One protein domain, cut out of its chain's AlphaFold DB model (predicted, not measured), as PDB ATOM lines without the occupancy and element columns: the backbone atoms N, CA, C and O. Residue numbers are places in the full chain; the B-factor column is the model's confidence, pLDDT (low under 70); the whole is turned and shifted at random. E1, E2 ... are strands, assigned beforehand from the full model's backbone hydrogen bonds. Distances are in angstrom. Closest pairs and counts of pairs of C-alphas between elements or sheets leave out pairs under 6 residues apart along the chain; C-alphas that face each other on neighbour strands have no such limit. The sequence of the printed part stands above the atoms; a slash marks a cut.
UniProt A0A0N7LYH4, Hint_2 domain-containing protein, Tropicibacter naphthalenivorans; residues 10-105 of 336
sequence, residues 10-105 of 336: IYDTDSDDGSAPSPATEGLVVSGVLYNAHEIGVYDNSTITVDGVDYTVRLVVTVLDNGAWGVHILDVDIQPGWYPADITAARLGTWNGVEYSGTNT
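Overview. This is residues 10 to 105 of the 336 residues of the protein "Hint_2 domain-containing protein" of Tropicibacter naphthalenivorans (UniProt A0A0N7LYH4). A long bent hairpin, E3 and E4, is the backbone of one twisted, branched sheet: E5 runs along E4 on one side, and E6 and E7, end to end, run along E3 on the other. The small hairpin E1 and E2 turns off where E3 begins, and near that end E8 pairs with the first printed residues, 10 to 11. The printed part has 96 residues with eight named strands, E1 to E8 along the chain, and no named helix; its class is all strand, and both sheets are antiparallel. It is compact, with a radius of gyration of the C-alphas of 14.2 A and spans of 40 by 32 by 22 A.

Along the chain. Find C-alpha 37 at (29.108, 0.226, 32.694); from there E3, residues 37 to 50, runs 27.3 A to C-alpha 50 at (11.502, -18.708, 23.793), and it bends by 87 degrees at residue 45. E4, residues 53 to 64, covers 30.2 A and bends by 73 degrees at residue 56. Look next for E5 at residues 69 to 73, 13.9 A long, E6 at 87 to 91, 11.4 A, and E7 at 94 to 99, 13.2 A. The three-residue strands are E1, 28 to 30, E2, 33 to 35, and E8, 102 to 104, which ends at C-alpha 104 at (24.838, 1.656, 21.762).

Arrangement. Begin at the hairpin of E3 and E4, where N 41 and O 61 are 2.9 A apart, within hydrogen-bond range. E5 lies on the other side of E4 from E3, and N 62 and O 70 are 2.9 A apart; E3, E4 and E5 form a meander, each strand the antiparallel neighbour of the one before. On the other side of E3 from E4, the pairing is staggered: E7 is paired with residues 41 to 44, with N 44 and O 94 2.9 A apart, and E6 with 47 to 50, with N 49 and O 89 2.9 A apart. E6 runs on into E7 at 79 degrees. With E6, the meander forms a Greek key, its first strand E3 the antiparallel neighbour of its fourth. E2 runs on into E3 at 95 degrees; in its hairpin with E1, N 28 and O 35 are 2.8 A apart. E8 pairs with no named strand; its closest C-alpha to E3 is that of Gly 102, 6.6 A from that of Ile 40.

Size, cuts and confidence. Look for the two C-alphas farthest apart at Gly 18 and Gly 52, 41.8 A. The printed part has no cut; its one long link, E5 to E6, has 13 residues, and residues 10 to 27 hold no named element. The mean pLDDT of the printed part is 82.9, with residue 15, residues 17 to 21, and residues 81, 84 and 105 under 70.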
ATOM      1  N   ILE A  10      26.957   4.521  25.420       79.88
ATOM      2  CA  ILE A  10      27.475   4.524  26.794       79.88
ATOM      3  C   ILE A  10      28.774   3.743  26.748       79.88
ATOM      4  O   ILE A  10      28.732   2.530  26.526       79.88
ATOM      5  N   TYR A  11      29.892   4.438  26.927       83.50
ATOM      6  CA  TYR A  11      31.190   3.801  27.127       83.50
ATOM      7  C   TYR A  11      31.251   3.131  28.505       83.50
ATOM      8  O   TYR A  11      30.490   3.477  29.418       83.50
ATOM      9  N   ASP A  12      32.120   2.146  28.649       81.69
ATOM     10  CA  ASP A  12      32.524   1.655  29.958       81.69
ATOM     11  C   ASP A  12      33.396   2.684  30.697       81.69
ATOM     12  O   ASP A  12      33.491   3.866  30.338       81.69
ATOM     13  N   THR A  13      33.877   2.273  31.864       81.94
ATOM     14  CA  THR A  13      34.619   3.114  32.808       81.94
ATOM     15  C   THR A  13      35.960   2.514  33.193       81.94
ATOM     16  O   THR A  13      36.697   3.139  33.963       81.94
ATOM     17  N   ASP A  14      36.282   1.324  32.689       75.94
ATOM     18  CA  ASP A  14      37.657   0.864  32.645       75.94
ATOM     19  C   ASP A  14      38.464   1.735  31.660       75.94
ATOM     20  O   ASP A  14      37.985   2.704  31.067       75.94
ATOM     21  N   SER A  15      39.778   1.552  31.672       66.69
ATOM     22  CA  SER A  15      40.714   2.454  30.977       66.69
ATOM     23  C   SER A  15      41.893   1.711  30.362       66.69
ATOM     24  O   SER A  15      42.859   2.319  29.898       66.69
ATOM     25  N   ASP A  16      41.828   0.388  30.392       71.75
ATOM     26  CA  ASP A  16      42.789  -0.552  29.835       71.75
ATOM     27  C   ASP A  16      42.651  -0.713  28.319       71.75
ATOM     28  O   ASP A  16      43.649  -1.011  27.658       71.75
ATOM     29  N   ASP A  17      41.487  -0.401  27.752       65.50
ATOM     30  CA  ASP A  17      41.230  -0.459  26.311       65.50
ATOM     31  C   ASP A  17      41.524   0.865  25.556       65.50
ATOM     32  O   ASP A  17      41.510   0.924  24.320       65.50
ATOM     33  N   GLY A  18      41.854   1.935  26.292       59.56
ATOM     34  CA  GLY A  18      42.181   3.260  25.755       59.56
ATOM     35  C   GLY A  18      40.978   4.073  25.263       59.56
ATOM     36  O   GLY A  18      41.171   5.093  24.587       59.56
ATOM     37  N   SER A  19      39.755   3.646  25.576       62.97
ATOM     38  CA  SER A  19      38.539   4.392  25.288       62.97
ATOM     39  C   SER A  19      38.369   5.598  26.224       62.97
ATOM     40  O   SER A  19      39.010   5.728  27.270       62.97
ATOM     41  N   ALA A  20      37.564   6.574  25.795       64.94
ATOM     42  CA  ALA A  20      37.203   7.686  26.666       64.94
ATOM     43  C   ALA A  20      36.042   7.221  27.556       64.94
ATOM     44  O   ALA A  20      34.997   6.879  26.999       64.94
ATOM     45  N   PRO A  21      36.182   7.245  28.894       69.69
ATOM     46  CA  PRO A  21      35.143   6.736  29.772       69.69
ATOM     47  C   PRO A  21      33.869   7.558  29.616       69.69
ATOM     48  O   PRO A  21      33.908   8.777  29.384       69.69
ATOM     49  N   SER A  22      32.727   6.897  29.773       70.88
ATOM     50  CA  SER A  22      31.435   7.574  29.685       70.88
ATOM     51  C   SER A  22      31.333   8.649  30.779       70.88
ATOM     52  O   SER A  22      31.800   8.438  31.906       70.88
ATOM     53  N   PRO A  23      30.753   9.830  30.487       72.75
ATOM     54  CA  PRO A  23      30.419  10.816  31.502       72.75
ATOM     55  C   PRO A  23      29.770  10.177  32.734       72.75
ATOM     56  O   PRO A  23      28.891   9.331  32.621       72.75
ATOM     57  N   ALA A  24      30.116  10.650  33.936       72.25
ATOM     58  CA  ALA A  24      29.585  10.101  35.193       72.25
ATOM     59  C   ALA A  24      28.047  10.181  35.328       72.25
ATOM     60  O   ALA A  24      27.466   9.655  36.273       72.25
ATOM     61  N   THR A  25      27.373  10.882  34.416       77.50
ATOM     62  CA  THR A  25      25.915  11.001  34.373       77.50
ATOM     63  C   THR A  25      25.248  10.001  33.422       77.50
ATOM     64  O   THR A  25      24.020   9.968  33.337       77.50
ATOM     65  N   GLU A  26      26.029   9.158  32.756       82.19
ATOM     66  CA  GLU A  26      25.589   8.162  31.784       82.19
ATOM     67  C   GLU A  26      25.702   6.742  32.332       82.19
ATOM     68  O   GLU A  26      26.462   6.477  33.257       82.19
ATOM     69  N   GLY A  27      24.879   5.823  31.824       82.81
ATOM     70  CA  GLY A  27      24.842   4.452  32.340       82.81
ATOM     71  C   GLY A  27      23.457   3.812  32.368       82.81
ATOM     72  O   GLY A  27      22.500   4.231  31.707       82.81
ATOM     73  N   LEU A  28      23.312   2.743  33.141       81.31
ATOM     74  CA  LEU A  28      22.060   2.028  33.324       81.31
ATOM     75  C   LEU A  28      21.281   2.612  34.509       81.31
ATOM     76  O   LEU A  28      21.756   2.603  35.635       81.31
ATOM     77  N   VAL A  29      20.060   3.104  34.272       78.88
ATOM     78  CA  VAL A  29      19.177   3.568  35.354       78.88
ATOM     79  C   VAL A  29      18.238   2.439  35.760       78.88
ATOM     80  O   VAL A  29      17.350   2.074  34.987       78.88
ATOM     81  N   VAL A  30      18.407   1.914  36.972       76.19
ATOM     82  CA  VAL A  30      17.553   0.869  37.555       76.19
ATOM     83  C   VAL A  30      16.916   1.420  38.823       76.19
ATOM     84  O   VAL A  30      17.607   1.848  39.743       76.19
ATOM     85  N   SER A  31      15.580   1.464  38.861       79.88
ATOM     86  CA  SER A  31      14.811   2.004  39.998       79.88
ATOM     87  C   SER A  31      15.223   3.424  40.427       79.88
ATOM     88  O   SER A  31      15.147   3.772  41.600       79.88
ATOM     89  N   GLY A  32      15.658   4.254  39.471       77.25
ATOM     90  CA  GLY A  32      16.092   5.637  39.710       77.25
ATOM     91  C   GLY A  32      17.562   5.797  40.114       77.25
ATOM     92  O   GLY A  32      18.027   6.929  40.211       77.25
ATOM     93  N   VAL A  33      18.300   4.700  40.296       81.94
ATOM     94  CA  VAL A  33      19.743   4.709  40.573       81.94
ATOM     95  C   VAL A  33      20.505   4.523  39.265       81.94
ATOM     96  O   VAL A  33      20.141   3.659  38.468       81.94
ATOM     97  N   LEU A  34      21.519   5.357  39.037       84.25
ATOM     98  CA  LEU A  34      22.426   5.260  37.896       84.25
ATOM     99  C   LEU A  34      23.581   4.314  38.240       84.25
ATOM    100  O   LEU A  34      24.171   4.452  39.305       84.25
ATOM    101  N   TYR A  35      23.889   3.404  37.322       86.88
ATOM    102  CA  TYR A  35      25.024   2.490  37.389       86.88
ATOM    103  C   TYR A  35      25.861   2.635  36.127       86.88
ATOM    104  O   TYR A  35      25.317   2.536  35.020       86.88
ATOM    105  N   ASN A  36      27.161   2.859  36.273       87.56
ATOM    106  CA  ASN A  36      28.060   2.954  35.133       87.56
ATOM    107  C   ASN A  36      28.395   1.555  34.601       87.56
ATOM    108  O   ASN A  36      28.501   0.598  35.370       87.56
ATOM    109  N   ALA A  37      28.532   1.430  33.277       87.19
ATOM    110  CA  ALA A  37      29.108   0.226  32.694       87.19
ATOM    111  C   ALA A  37      30.591   0.195  33.076       87.19
ATOM    112  O   ALA A  37      31.287   1.196  32.921       87.19
ATOM    113  N   HIS A  38      31.038  -0.913  33.646       86.81
ATOM    114  CA  HIS A  38      32.442  -1.117  33.968       86.81
ATOM    115  C   HIS A  38      33.147  -1.946  32.910       86.81
ATOM    116  O   HIS A  38      34.283  -1.641  32.627       86.81
ATOM    117  N   GLU A  39      32.454  -2.934  32.341       86.88
ATOM    118  CA  GLU A  39      33.004  -3.867  31.358       86.88
ATOM    119  C   GLU A  39      31.861  -4.372  30.468       86.88
ATOM    120  O   GLU A  39      30.735  -4.610  30.948       86.88
ATOM    121  N   ILE A  40      32.129  -4.573  29.175       87.88
ATOM    122  CA  ILE A  40      31.157  -5.129  28.230       87.88
ATOM    123  C   ILE A  40      31.797  -6.242  27.393       87.88
ATOM    124  O   ILE A  40      32.679  -6.028  26.569       87.88
ATOM    125  N   GLY A  41      31.231  -7.444  27.511       89.06
ATOM    126  CA  GLY A  41      31.660  -8.623  26.762       89.06
ATOM    127  C   GLY A  41      30.563  -9.182  25.862       89.06
ATOM    128  O   GLY A  41      29.378  -9.165  26.204       89.06
ATOM    129  N   VAL A  42      30.950  -9.750  24.717       91.12
ATOM    130  CA  VAL A  42      30.033 -10.497  23.842       91.12
ATOM    131  C   VAL A  42      30.333 -11.990  23.919       91.12
ATOM    132  O   VAL A  42      31.476 -12.427  23.800       91.12
ATOM    133  N   TYR A  43      29.275 -12.777  24.108       94.06
ATOM    134  CA  TYR A  43      29.330 -14.228  24.206       94.06
ATOM    135  C   TYR A  43      28.676 -14.862  22.979       94.06
ATOM    136  O   TYR A  43      27.448 -14.827  22.811       94.06
ATOM    137  N   ASP A  44      29.507 -15.468  22.136       92.00
ATOM    138  CA  ASP A  44      29.093 -16.204  20.946       92.00
ATOM    139  C   ASP A  44      28.552 -17.588  21.309       92.00
ATOM    140  O   ASP A  44      28.879 -18.156  22.354       92.00
ATOM    141  N   ASN A  45      27.726 -18.156  20.424       93.69
ATOM    142  CA  ASN A  45      27.076 -19.457  20.624       93.69
ATOM    143  C   ASN A  45      26.277 -19.541  21.939       93.69
ATOM    144  O   ASN A  45      26.163 -20.611  22.539       93.69
ATOM    145  N   SER A  46      25.739 -18.410  22.397       96.31
ATOM    146  CA  SER A  46      24.821 -18.371  23.530       96.31
ATOM    147  C   SER A  46      23.454 -18.915  23.110       96.31
ATOM    148  O   SER A  46      23.122 -18.945  21.922       96.31
ATOM    149  N   THR A  47      22.636 -19.336  24.072       94.94
ATOM    150  CA  THR A  47      21.265 -19.777  23.790       94.94
ATOM    151  C   THR A  47      20.241 -19.004  24.597       94.94
ATOM    152  O   THR A  47      20.492 -18.609  25.735       94.94
ATOM    153  N   ILE A  48      19.070 -18.794  24.007       93.38
ATOM    154  CA  ILE A  48      17.874 -18.343  24.716       93.38
ATOM    155  C   ILE A  48      16.736 -19.321  24.465       93.38
ATOM    156  O   ILE A  48      16.645 -19.893  23.381       93.38
ATOM    157  N   THR A  49      15.856 -19.477  25.444       92.25
ATOM    158  CA  THR A  49      14.651 -20.297  25.323       92.25
ATOM    159  C   THR A  49      13.440 -19.383  25.196       92.25
ATOM    160  O   THR A  49      13.135 -18.635  26.129       92.25
ATOM    161  N   VAL A  50      12.740 -19.455  24.065       88.00
ATOM    162  CA  VAL A  50      11.502 -18.708  23.793       88.00
ATOM    163  C   VAL A  50      10.388 -19.714  23.544       88.00
ATOM    164  O   VAL A  50      10.543 -20.590  22.698       88.00
ATOM    165  N   ASP A  51       9.304 -19.639  24.319       87.06
ATOM    166  CA  ASP A  51       8.182 -20.595  24.253       87.06
ATOM    167  C   ASP A  51       8.613 -22.081  24.314       87.06
ATOM    168  O   ASP A  51       8.017 -22.961  23.693       87.06
ATOM    169  N   GLY A  52       9.680 -22.374  25.067       86.44
ATOM    170  CA  GLY A  52      10.227 -23.727  25.218       86.44
ATOM    171  C   GLY A  52      11.118 -24.207  24.064       86.44
ATOM    172  O   GLY A  52      11.531 -25.365  24.074       86.44
ATOM    173  N   VAL A  53      11.431 -23.345  23.092       88.69
ATOM    174  CA  VAL A  53      12.354 -23.632  21.986       88.69
ATOM    175  C   VAL A  53      13.663 -22.875  22.187       88.69
ATOM    176  O   VAL A  53      13.656 -21.671  22.445       88.69
ATOM    177  N   ASP A  54      14.784 -23.579  22.034       92.44
ATOM    178  CA  ASP A  54      16.119 -22.995  22.157       92.44
ATOM    179  C   ASP A  54      16.594 -22.397  20.828       92.44
ATOM    180  O   ASP A  54      16.592 -23.054  19.785       92.44
ATOM    181  N   TYR A  55      17.066 -21.155  20.889       91.06
ATOM    182  CA  TYR A  55      17.638 -20.424  19.768       91.06
ATOM    183  C   TYR A  55      19.070 -20.012  20.077       91.06
ATOM    184  O   TYR A  55      19.360 -19.503  21.160       91.06
ATOM    185  N   THR A  56      19.959 -20.193  19.105       93.75
ATOM    186  CA  THR A  56      21.338 -19.711  19.192       93.75
ATOM    187  C   THR A  56      21.388 -18.229  18.846       93.75
ATOM    188  O   THR A  56      20.956 -17.823  17.768       93.75
ATOM    189  N   VAL A  57      21.923 -17.429  19.763       92.56
ATOM    190  CA  VAL A  57      22.062 -15.975  19.641       92.56
ATOM    191  C   VAL A  57      23.405 -15.542  20.218       92.56
ATOM    192  O   VAL A  57      24.084 -16.313  20.899       92.56
ATOM    193  N   ARG A  58      23.789 -14.288  19.996       90.94
ATOM    194  CA  ARG A  58      24.842 -13.658  20.790       90.94
ATOM    195  C   ARG A  58      24.223 -12.883  21.939       90.94
ATOM    196  O   ARG A  58      23.214 -12.191  21.774       90.94
ATOM    197  N   LEU A  59      24.852 -12.999  23.100       91.75
ATOM    198  CA  LEU A  59      24.465 -12.267  24.298       91.75
ATOM    199  C   LEU A  59      25.558 -11.270  24.654       91.75
ATOM    200  O   LEU A  59      26.738 -11.613  24.677       91.75
ATOM    201  N   VAL A  60      25.148 -10.038  24.925       89.62
ATOM    202  CA  VAL A  60      26.013  -9.000  25.479       89.62
ATOM    203  C   VAL A  60      25.864  -9.038  26.988       89.62
ATOM    204  O   VAL A  60      24.746  -8.924  27.496       89.62
ATOM    205  N   VAL A  61      26.979  -9.180  27.689       91.00
ATOM    206  CA  VAL A  61      27.061  -9.074  29.141       91.00
ATOM    207  C   VAL A  61      27.649  -7.714  29.469       91.00
ATOM    208  O   VAL A  61      28.702  -7.356  28.958       91.00
ATOM    209  N   THR A  62      26.954  -6.956  30.308       88.94
ATOM    210  CA  THR A  62      27.438  -5.679  30.833       88.94
ATOM    211  C   THR A  62      27.624  -5.832  32.328       88.94
ATOM    212  O   THR A  62      26.646  -6.079  33.040       88.94
ATOM    213  N   VAL A  63      28.859  -5.695  32.795       89.69
ATOM    214  CA  VAL A  63      29.189  -5.619  34.218       89.69
ATOM    215  C   VAL A  63      29.149  -4.154  34.626       89.69
ATOM    216  O   VAL A  63      29.559  -3.271  33.876       89.69
ATOM    217  N   LEU A  64      28.588  -3.891  35.795       88.50
ATOM    218  CA  LEU A  64      28.437  -2.564  36.369       88.50
ATOM    219  C   LEU A  64      29.503  -2.344  37.445       88.50
ATOM    220  O   LEU A  64      30.014  -3.295  38.037       88.50
ATOM    221  N   ASP A  65      29.796  -1.081  37.722       86.12
ATOM    222  CA  ASP A  65      30.752  -0.623  38.742       86.12
ATOM    223  C   ASP A  65      30.565  -1.248  40.141       86.12
ATOM    224  O   ASP A  65      31.524  -1.495  40.870       86.12
ATOM    225  N   ASN A  66      29.329  -1.547  40.521       85.31
ATOM    226  CA  ASN A  66      28.983  -2.182  41.791       85.31
ATOM    227  C   ASN A  66      29.084  -3.721  41.775       85.31
ATOM    228  O   ASN A  66      28.664  -4.369  42.737       85.31
ATOM    229  N   GLY A  67      29.575  -4.314  40.683       85.06
ATOM    230  CA  GLY A  67      29.675  -5.760  40.479       85.06
ATOM    231  C   GLY A  67      28.363  -6.446  40.085       85.06
ATOM    232  O   GLY A  67      28.338  -7.664  39.895       85.06
ATOM    233  N   ALA A  68      27.259  -5.703  39.950       87.88
ATOM    234  CA  ALA A  68      26.060  -6.232  39.314       87.88
ATOM    235  C   ALA A  68      26.300  -6.401  37.811       87.88
ATOM    236  O   ALA A  68      27.187  -5.787  37.227       87.88
ATOM    237  N   TRP A  69      25.496  -7.233  37.165       88.62
ATOM    238  CA  TRP A  69      25.616  -7.465  35.734       88.62
ATOM    239  C   TRP A  69      24.240  -7.626  35.103       88.62
ATOM    240  O   TRP A  69      23.257  -7.978  35.759       88.62
ATOM    241  N   GLY A  70      24.175  -7.341  33.810       86.25
ATOM    242  CA  GLY A  70      22.991  -7.518  32.988       86.25
ATOM    243  C   GLY A  70      23.339  -8.226  31.690       86.25
ATOM    244  O   GLY A  70      24.481  -8.192  31.233       86.25
ATOM    245  N   VAL A  71      22.333  -8.851  31.086       87.50
ATOM    246  CA  VAL A  71      22.457  -9.485  29.777       87.50
ATOM    247  C   VAL A  71      21.403  -8.933  28.830       87.50
ATOM    248  O   VAL A  71      20.254  -8.722  29.223       87.50
ATOM    249  N   HIS A  72      21.779  -8.694  27.577       84.25
ATOM    250  CA  HIS A  72      20.829  -8.380  26.516       84.25
ATOM    251  C   HIS A  72      21.205  -9.069  25.204       84.25
ATOM    252  O   HIS A  72      22.365  -9.390  24.952       84.25
ATOM    253  N   ILE A  73      20.200  -9.317  24.368       85.44
ATOM    254  CA  ILE A  73      20.377  -9.909  23.039       85.44
ATOM    255  C   ILE A  73      20.746  -8.787  22.065       85.44
ATOM    256  O   ILE A  73      20.165  -7.700  22.132       85.44
ATOM    257  N   LEU A  74      21.681  -9.042  21.147       77.44
ATOM    258  CA  LEU A  74      21.955  -8.091  20.070       77.44
ATOM    259  C   LEU A  74      20.725  -7.927  19.166       77.44
ATOM    260  O   LEU A  74      20.117  -8.910  18.756       77.44
ATOM    261  N   ASP A  75      20.418  -6.688  18.777       72.44
ATOM    262  CA  ASP A  75      19.233  -6.343  17.966       72.44
ATOM    263  C   ASP A  75      19.135  -7.154  16.658       72.44
ATOM    264  O   ASP A  75      18.054  -7.543  16.231       72.44
ATOM    265  N   VAL A  76      20.281  -7.477  16.048       70.75
ATOM    266  CA  VAL A  76      20.370  -8.287  14.820       70.75
ATOM    267  C   VAL A  76      19.967  -9.756  15.017       70.75
ATOM    268  O   VAL A  76      19.565 -10.405  14.053       70.75
ATOM    269  N   ASP A  77      20.035 -10.267  16.246       80.38
ATOM    270  CA  ASP A  77      19.717 -11.660  16.568       80.38
ATOM    271  C   ASP A  77      18.264 -11.818  17.075       80.38
ATOM    272  O   ASP A  77      17.760 -12.940  17.160       80.38
ATOM    273  N   ILE A  78      17.554 -10.714  17.356       79.12
ATOM    274  CA  ILE A  78      16.153 -10.729  17.805       79.12
ATOM    275  C   ILE A  78      15.218 -11.017  16.623       79.12
ATOM    276  O   ILE A  78      15.128 -10.246  15.665       79.12
ATOM    277  N   GLN A  79      14.459 -12.112  16.709       76.12
ATOM    278  CA  GLN A  79      13.488 -12.469  15.674       76.12
ATOM    279  C   GLN A  79      12.173 -11.678  15.804       76.12
ATOM    280  O   GLN A  79      11.766 -11.303  16.909       76.12
ATOM    281  N   PRO A  80      11.452 -11.435  14.689       72.19
ATOM    282  CA  PRO A  80      10.138 -10.810  14.738       72.19
ATOM    283  C   PRO A  80       9.177 -11.574  15.653       72.19
ATOM    284  O   PRO A  80       8.927 -12.758  15.447       72.19
ATOM    285  N   GLY A  81       8.586 -10.864  16.613       69.69
ATOM    286  CA  GLY A  81       7.601 -11.432  17.532       69.69
ATOM    287  C   GLY A  81       8.170 -11.934  18.856       69.69
ATOM    288  O   GLY A  81       7.371 -12.288  19.708       69.69
ATOM    289  N   TRP A  82       9.488 -11.907  19.062       74.31
ATOM    290  CA  TRP A  82      10.061 -12.116  20.391       74.31
ATOM    291  C   TRP A  82       9.832 -10.888  21.267       74.31
ATOM    292  O   TRP A  82      10.298  -9.789  20.945       74.31
ATOM    293  N   TYR A  83       9.144 -11.069  22.390       73.31
ATOM    294  CA  TYR A  83       9.067 -10.071  23.445       73.31
ATOM    295  C   TYR A  83       9.874 -10.533  24.664       73.31
ATOM    296  O   TYR A  83       9.996 -11.732  24.906       73.31
ATOM    297  N   PRO A  84      10.408  -9.607  25.486       68.69
ATOM    298  CA  PRO A  84      11.161  -9.975  26.688       68.69
ATOM    299  C   PRO A  84      10.404 -10.900  27.651       68.69
ATOM    300  O   PRO A  84      11.033 -11.615  28.419       68.69
ATOM    301  N   ALA A  85       9.069 -10.878  27.612       75.44
ATOM    302  CA  ALA A  85       8.216 -11.743  28.422       75.44
ATOM    303  C   ALA A  85       8.203 -13.210  27.955       75.44
ATOM    304  O   ALA A  85       7.873 -14.082  28.753       75.44
ATOM    305  N   ASP A  86       8.562 -13.478  26.698       82.44
ATOM    306  CA  ASP A  86       8.507 -14.817  26.099       82.44
ATOM    307  C   ASP A  86       9.820 -15.592  26.321       82.44
ATOM    308  O   ASP A  86       9.873 -16.815  26.178       82.44
ATOM    309  N   ILE A  87      10.898 -14.883  26.687       85.56
ATOM    310  CA  ILE A  87      12.205 -15.471  26.992       85.56
ATOM    311  C   ILE A  87      12.175 -16.021  28.418       85.56
ATOM    312  O   ILE A  87      12.086 -15.274  29.390       85.56
ATOM    313  N   THR A  88      12.292 -17.339  28.547       91.19
ATOM    314  CA  THR A  88      12.206 -18.038  29.841       91.19
ATOM    315  C   THR A  88      13.562 -18.478  30.382       91.19
ATOM    316  O   THR A  88      13.705 -18.669  31.590       91.19
ATOM    317  N   ALA A  89      14.572 -18.605  29.520       91.44
ATOM    318  CA  ALA A  89      15.938 -18.911  29.925       91.44
ATOM    319  C   ALA A  89      16.964 -18.299  28.966       91.44
ATOM    320  O   ALA A  89      16.682 -18.071  27.790       91.44
ATOM    321  N   ALA A  90      18.171 -18.070  29.480       92.00
ATOM    322  CA  ALA A  90      19.345 -17.684  28.709       92.00
ATOM    323  C   ALA A  90      20.571 -18.437  29.243       92.00
ATOM    324  O   ALA A  90      20.732 -18.588  30.455       92.00
ATOM    325  N   ARG A  91      21.432 -18.914  28.345       94.75
ATOM    326  CA  ARG A  91      22.708 -19.561  28.666       94.75
ATOM    327  C   ARG A  91      23.814 -18.845  27.911       94.75
ATOM    328  O   ARG A  91      23.755 -18.734  26.688       94.75
ATOM    329  N   LEU A  92      24.813 -18.369  28.647       95.25
ATOM    330  CA  LEU A  92      25.999 -17.767  28.050       95.25
ATOM    331  C   LEU A  92      26.824 -18.847  27.354       95.25
ATOM    332  O   LEU A  92      27.047 -19.924  27.908       95.25
ATOM    333  N   GLY A  93      27.243 -18.543  26.132       94.44
ATOM    334  CA  GLY A  93      28.169 -19.358  25.369       94.44
ATOM    335  C   GLY A  93      29.617 -19.020  25.710       94.44
ATOM    336  O   GLY A  93      30.004 -18.947  26.876       94.44
ATOM    337  N   THR A  94      30.437 -18.822  24.683       95.94
ATOM    338  CA  THR A  94      31.873 -18.546  24.836       95.94
ATOM    339  C   THR A  94      32.134 -17.056  24.676       95.94
ATOM    340  O   THR A  94      31.669 -16.467  23.702       95.94
ATOM    341  N   TRP A  95      32.881 -16.451  25.603       92.25
ATOM    342  CA  TRP A  95      33.359 -15.080  25.416       92.25
ATOM    343  C   TRP A  95      34.210 -15.011  24.150       92.25
ATOM    344  O   TRP A  95      35.079 -15.854  23.932       92.25
ATOM    345  N   ASN A  96      33.945 -14.026  23.301       89.19
ATOM    346  CA  ASN A  96      34.571 -13.940  21.987       89.19
ATOM    347  C   ASN A  96      36.011 -13.393  22.008       89.19
ATOM    348  O   ASN A  96      36.618 -13.240  20.949       89.19
ATOM    349  N   GLY A  97      36.555 -13.109  23.196       83.88
ATOM    350  CA  GLY A  97      37.916 -12.605  23.371       83.88
ATOM    351  C   GLY A  97      38.087 -11.140  22.979       83.88
ATOM    352  O   GLY A  97      39.218 -10.702  22.781       83.88
ATOM    353  N   VAL A  98      36.983 -10.408  22.811       78.31
ATOM    354  CA  VAL A  98      36.978  -8.977  22.514       78.31
ATOM    355  C   VAL A  98      36.355  -8.240  23.693       78.31
ATOM    356  O   VAL A  98      35.233  -8.541  24.107       78.31
ATOM    357  N   GLU A  99      37.109  -7.275  24.198       73.75
ATOM    358  CA  GLU A  99      36.687  -6.260  25.160       73.75
ATOM    359  C   GLU A  99      36.022  -5.121  24.380       73.75
ATOM    360  O   GLU A  99      36.541  -4.668  23.350       73.75
ATOM    361  N   TYR A 100      34.802  -4.753  24.768       82.12
ATOM    362  CA  TYR A 100      34.022  -3.746  24.058       82.12
ATOM    363  C   TYR A 100      33.885  -2.493  24.903       82.12
ATOM    364  O   TYR A 100      33.074  -2.476  25.810       82.12
ATOM    365  N   SER A 101      34.482  -1.407  24.433       79.12
ATOM    366  CA  SER A 101      34.481  -0.088  25.074       79.12
ATOM    367  C   SER A 101      33.121   0.594  25.301       79.12
ATOM    368  O   SER A 101      33.058   1.797  25.545       79.12
ATOM    369  N   GLY A 102      31.991  -0.037  24.968       79.81
ATOM    370  CA  GLY A 102      30.705   0.656  24.993       79.81
ATOM    371  C   GLY A 102      29.529  -0.053  24.337       79.81
ATOM    372  O   GLY A 102      29.650  -0.881  23.430       79.81
ATOM    373  N   THR A 103      28.333   0.332  24.781       77.75
ATOM    374  CA  THR A 103      27.052  -0.160  24.270       77.75
ATOM    375  C   THR A 103      26.252   0.960  23.618       77.75
ATOM    376  O   THR A 103      26.146   2.072  24.136       77.75
ATOM    377  N   ASN A 104      25.654   0.671  22.461       72.38
ATOM    378  CA  ASN A 104      24.838   1.656  21.762       72.38
ATOM    379  C   ASN A 104      23.502   1.840  22.495       72.38
ATOM    380  O   ASN A 104      22.679   0.924  22.558       72.38
ATOM    381  N   THR A 105      23.241   3.048  22.984       65.38
ATOM    382  CA  THR A 105      21.953   3.438  23.584       65.38
ATOM    383  C   THR A 105      20.899   3.738  22.531       65.38
ATOM    384  O   THR A 105      19.693   3.640  22.791       65.38
TER     385      THR A 105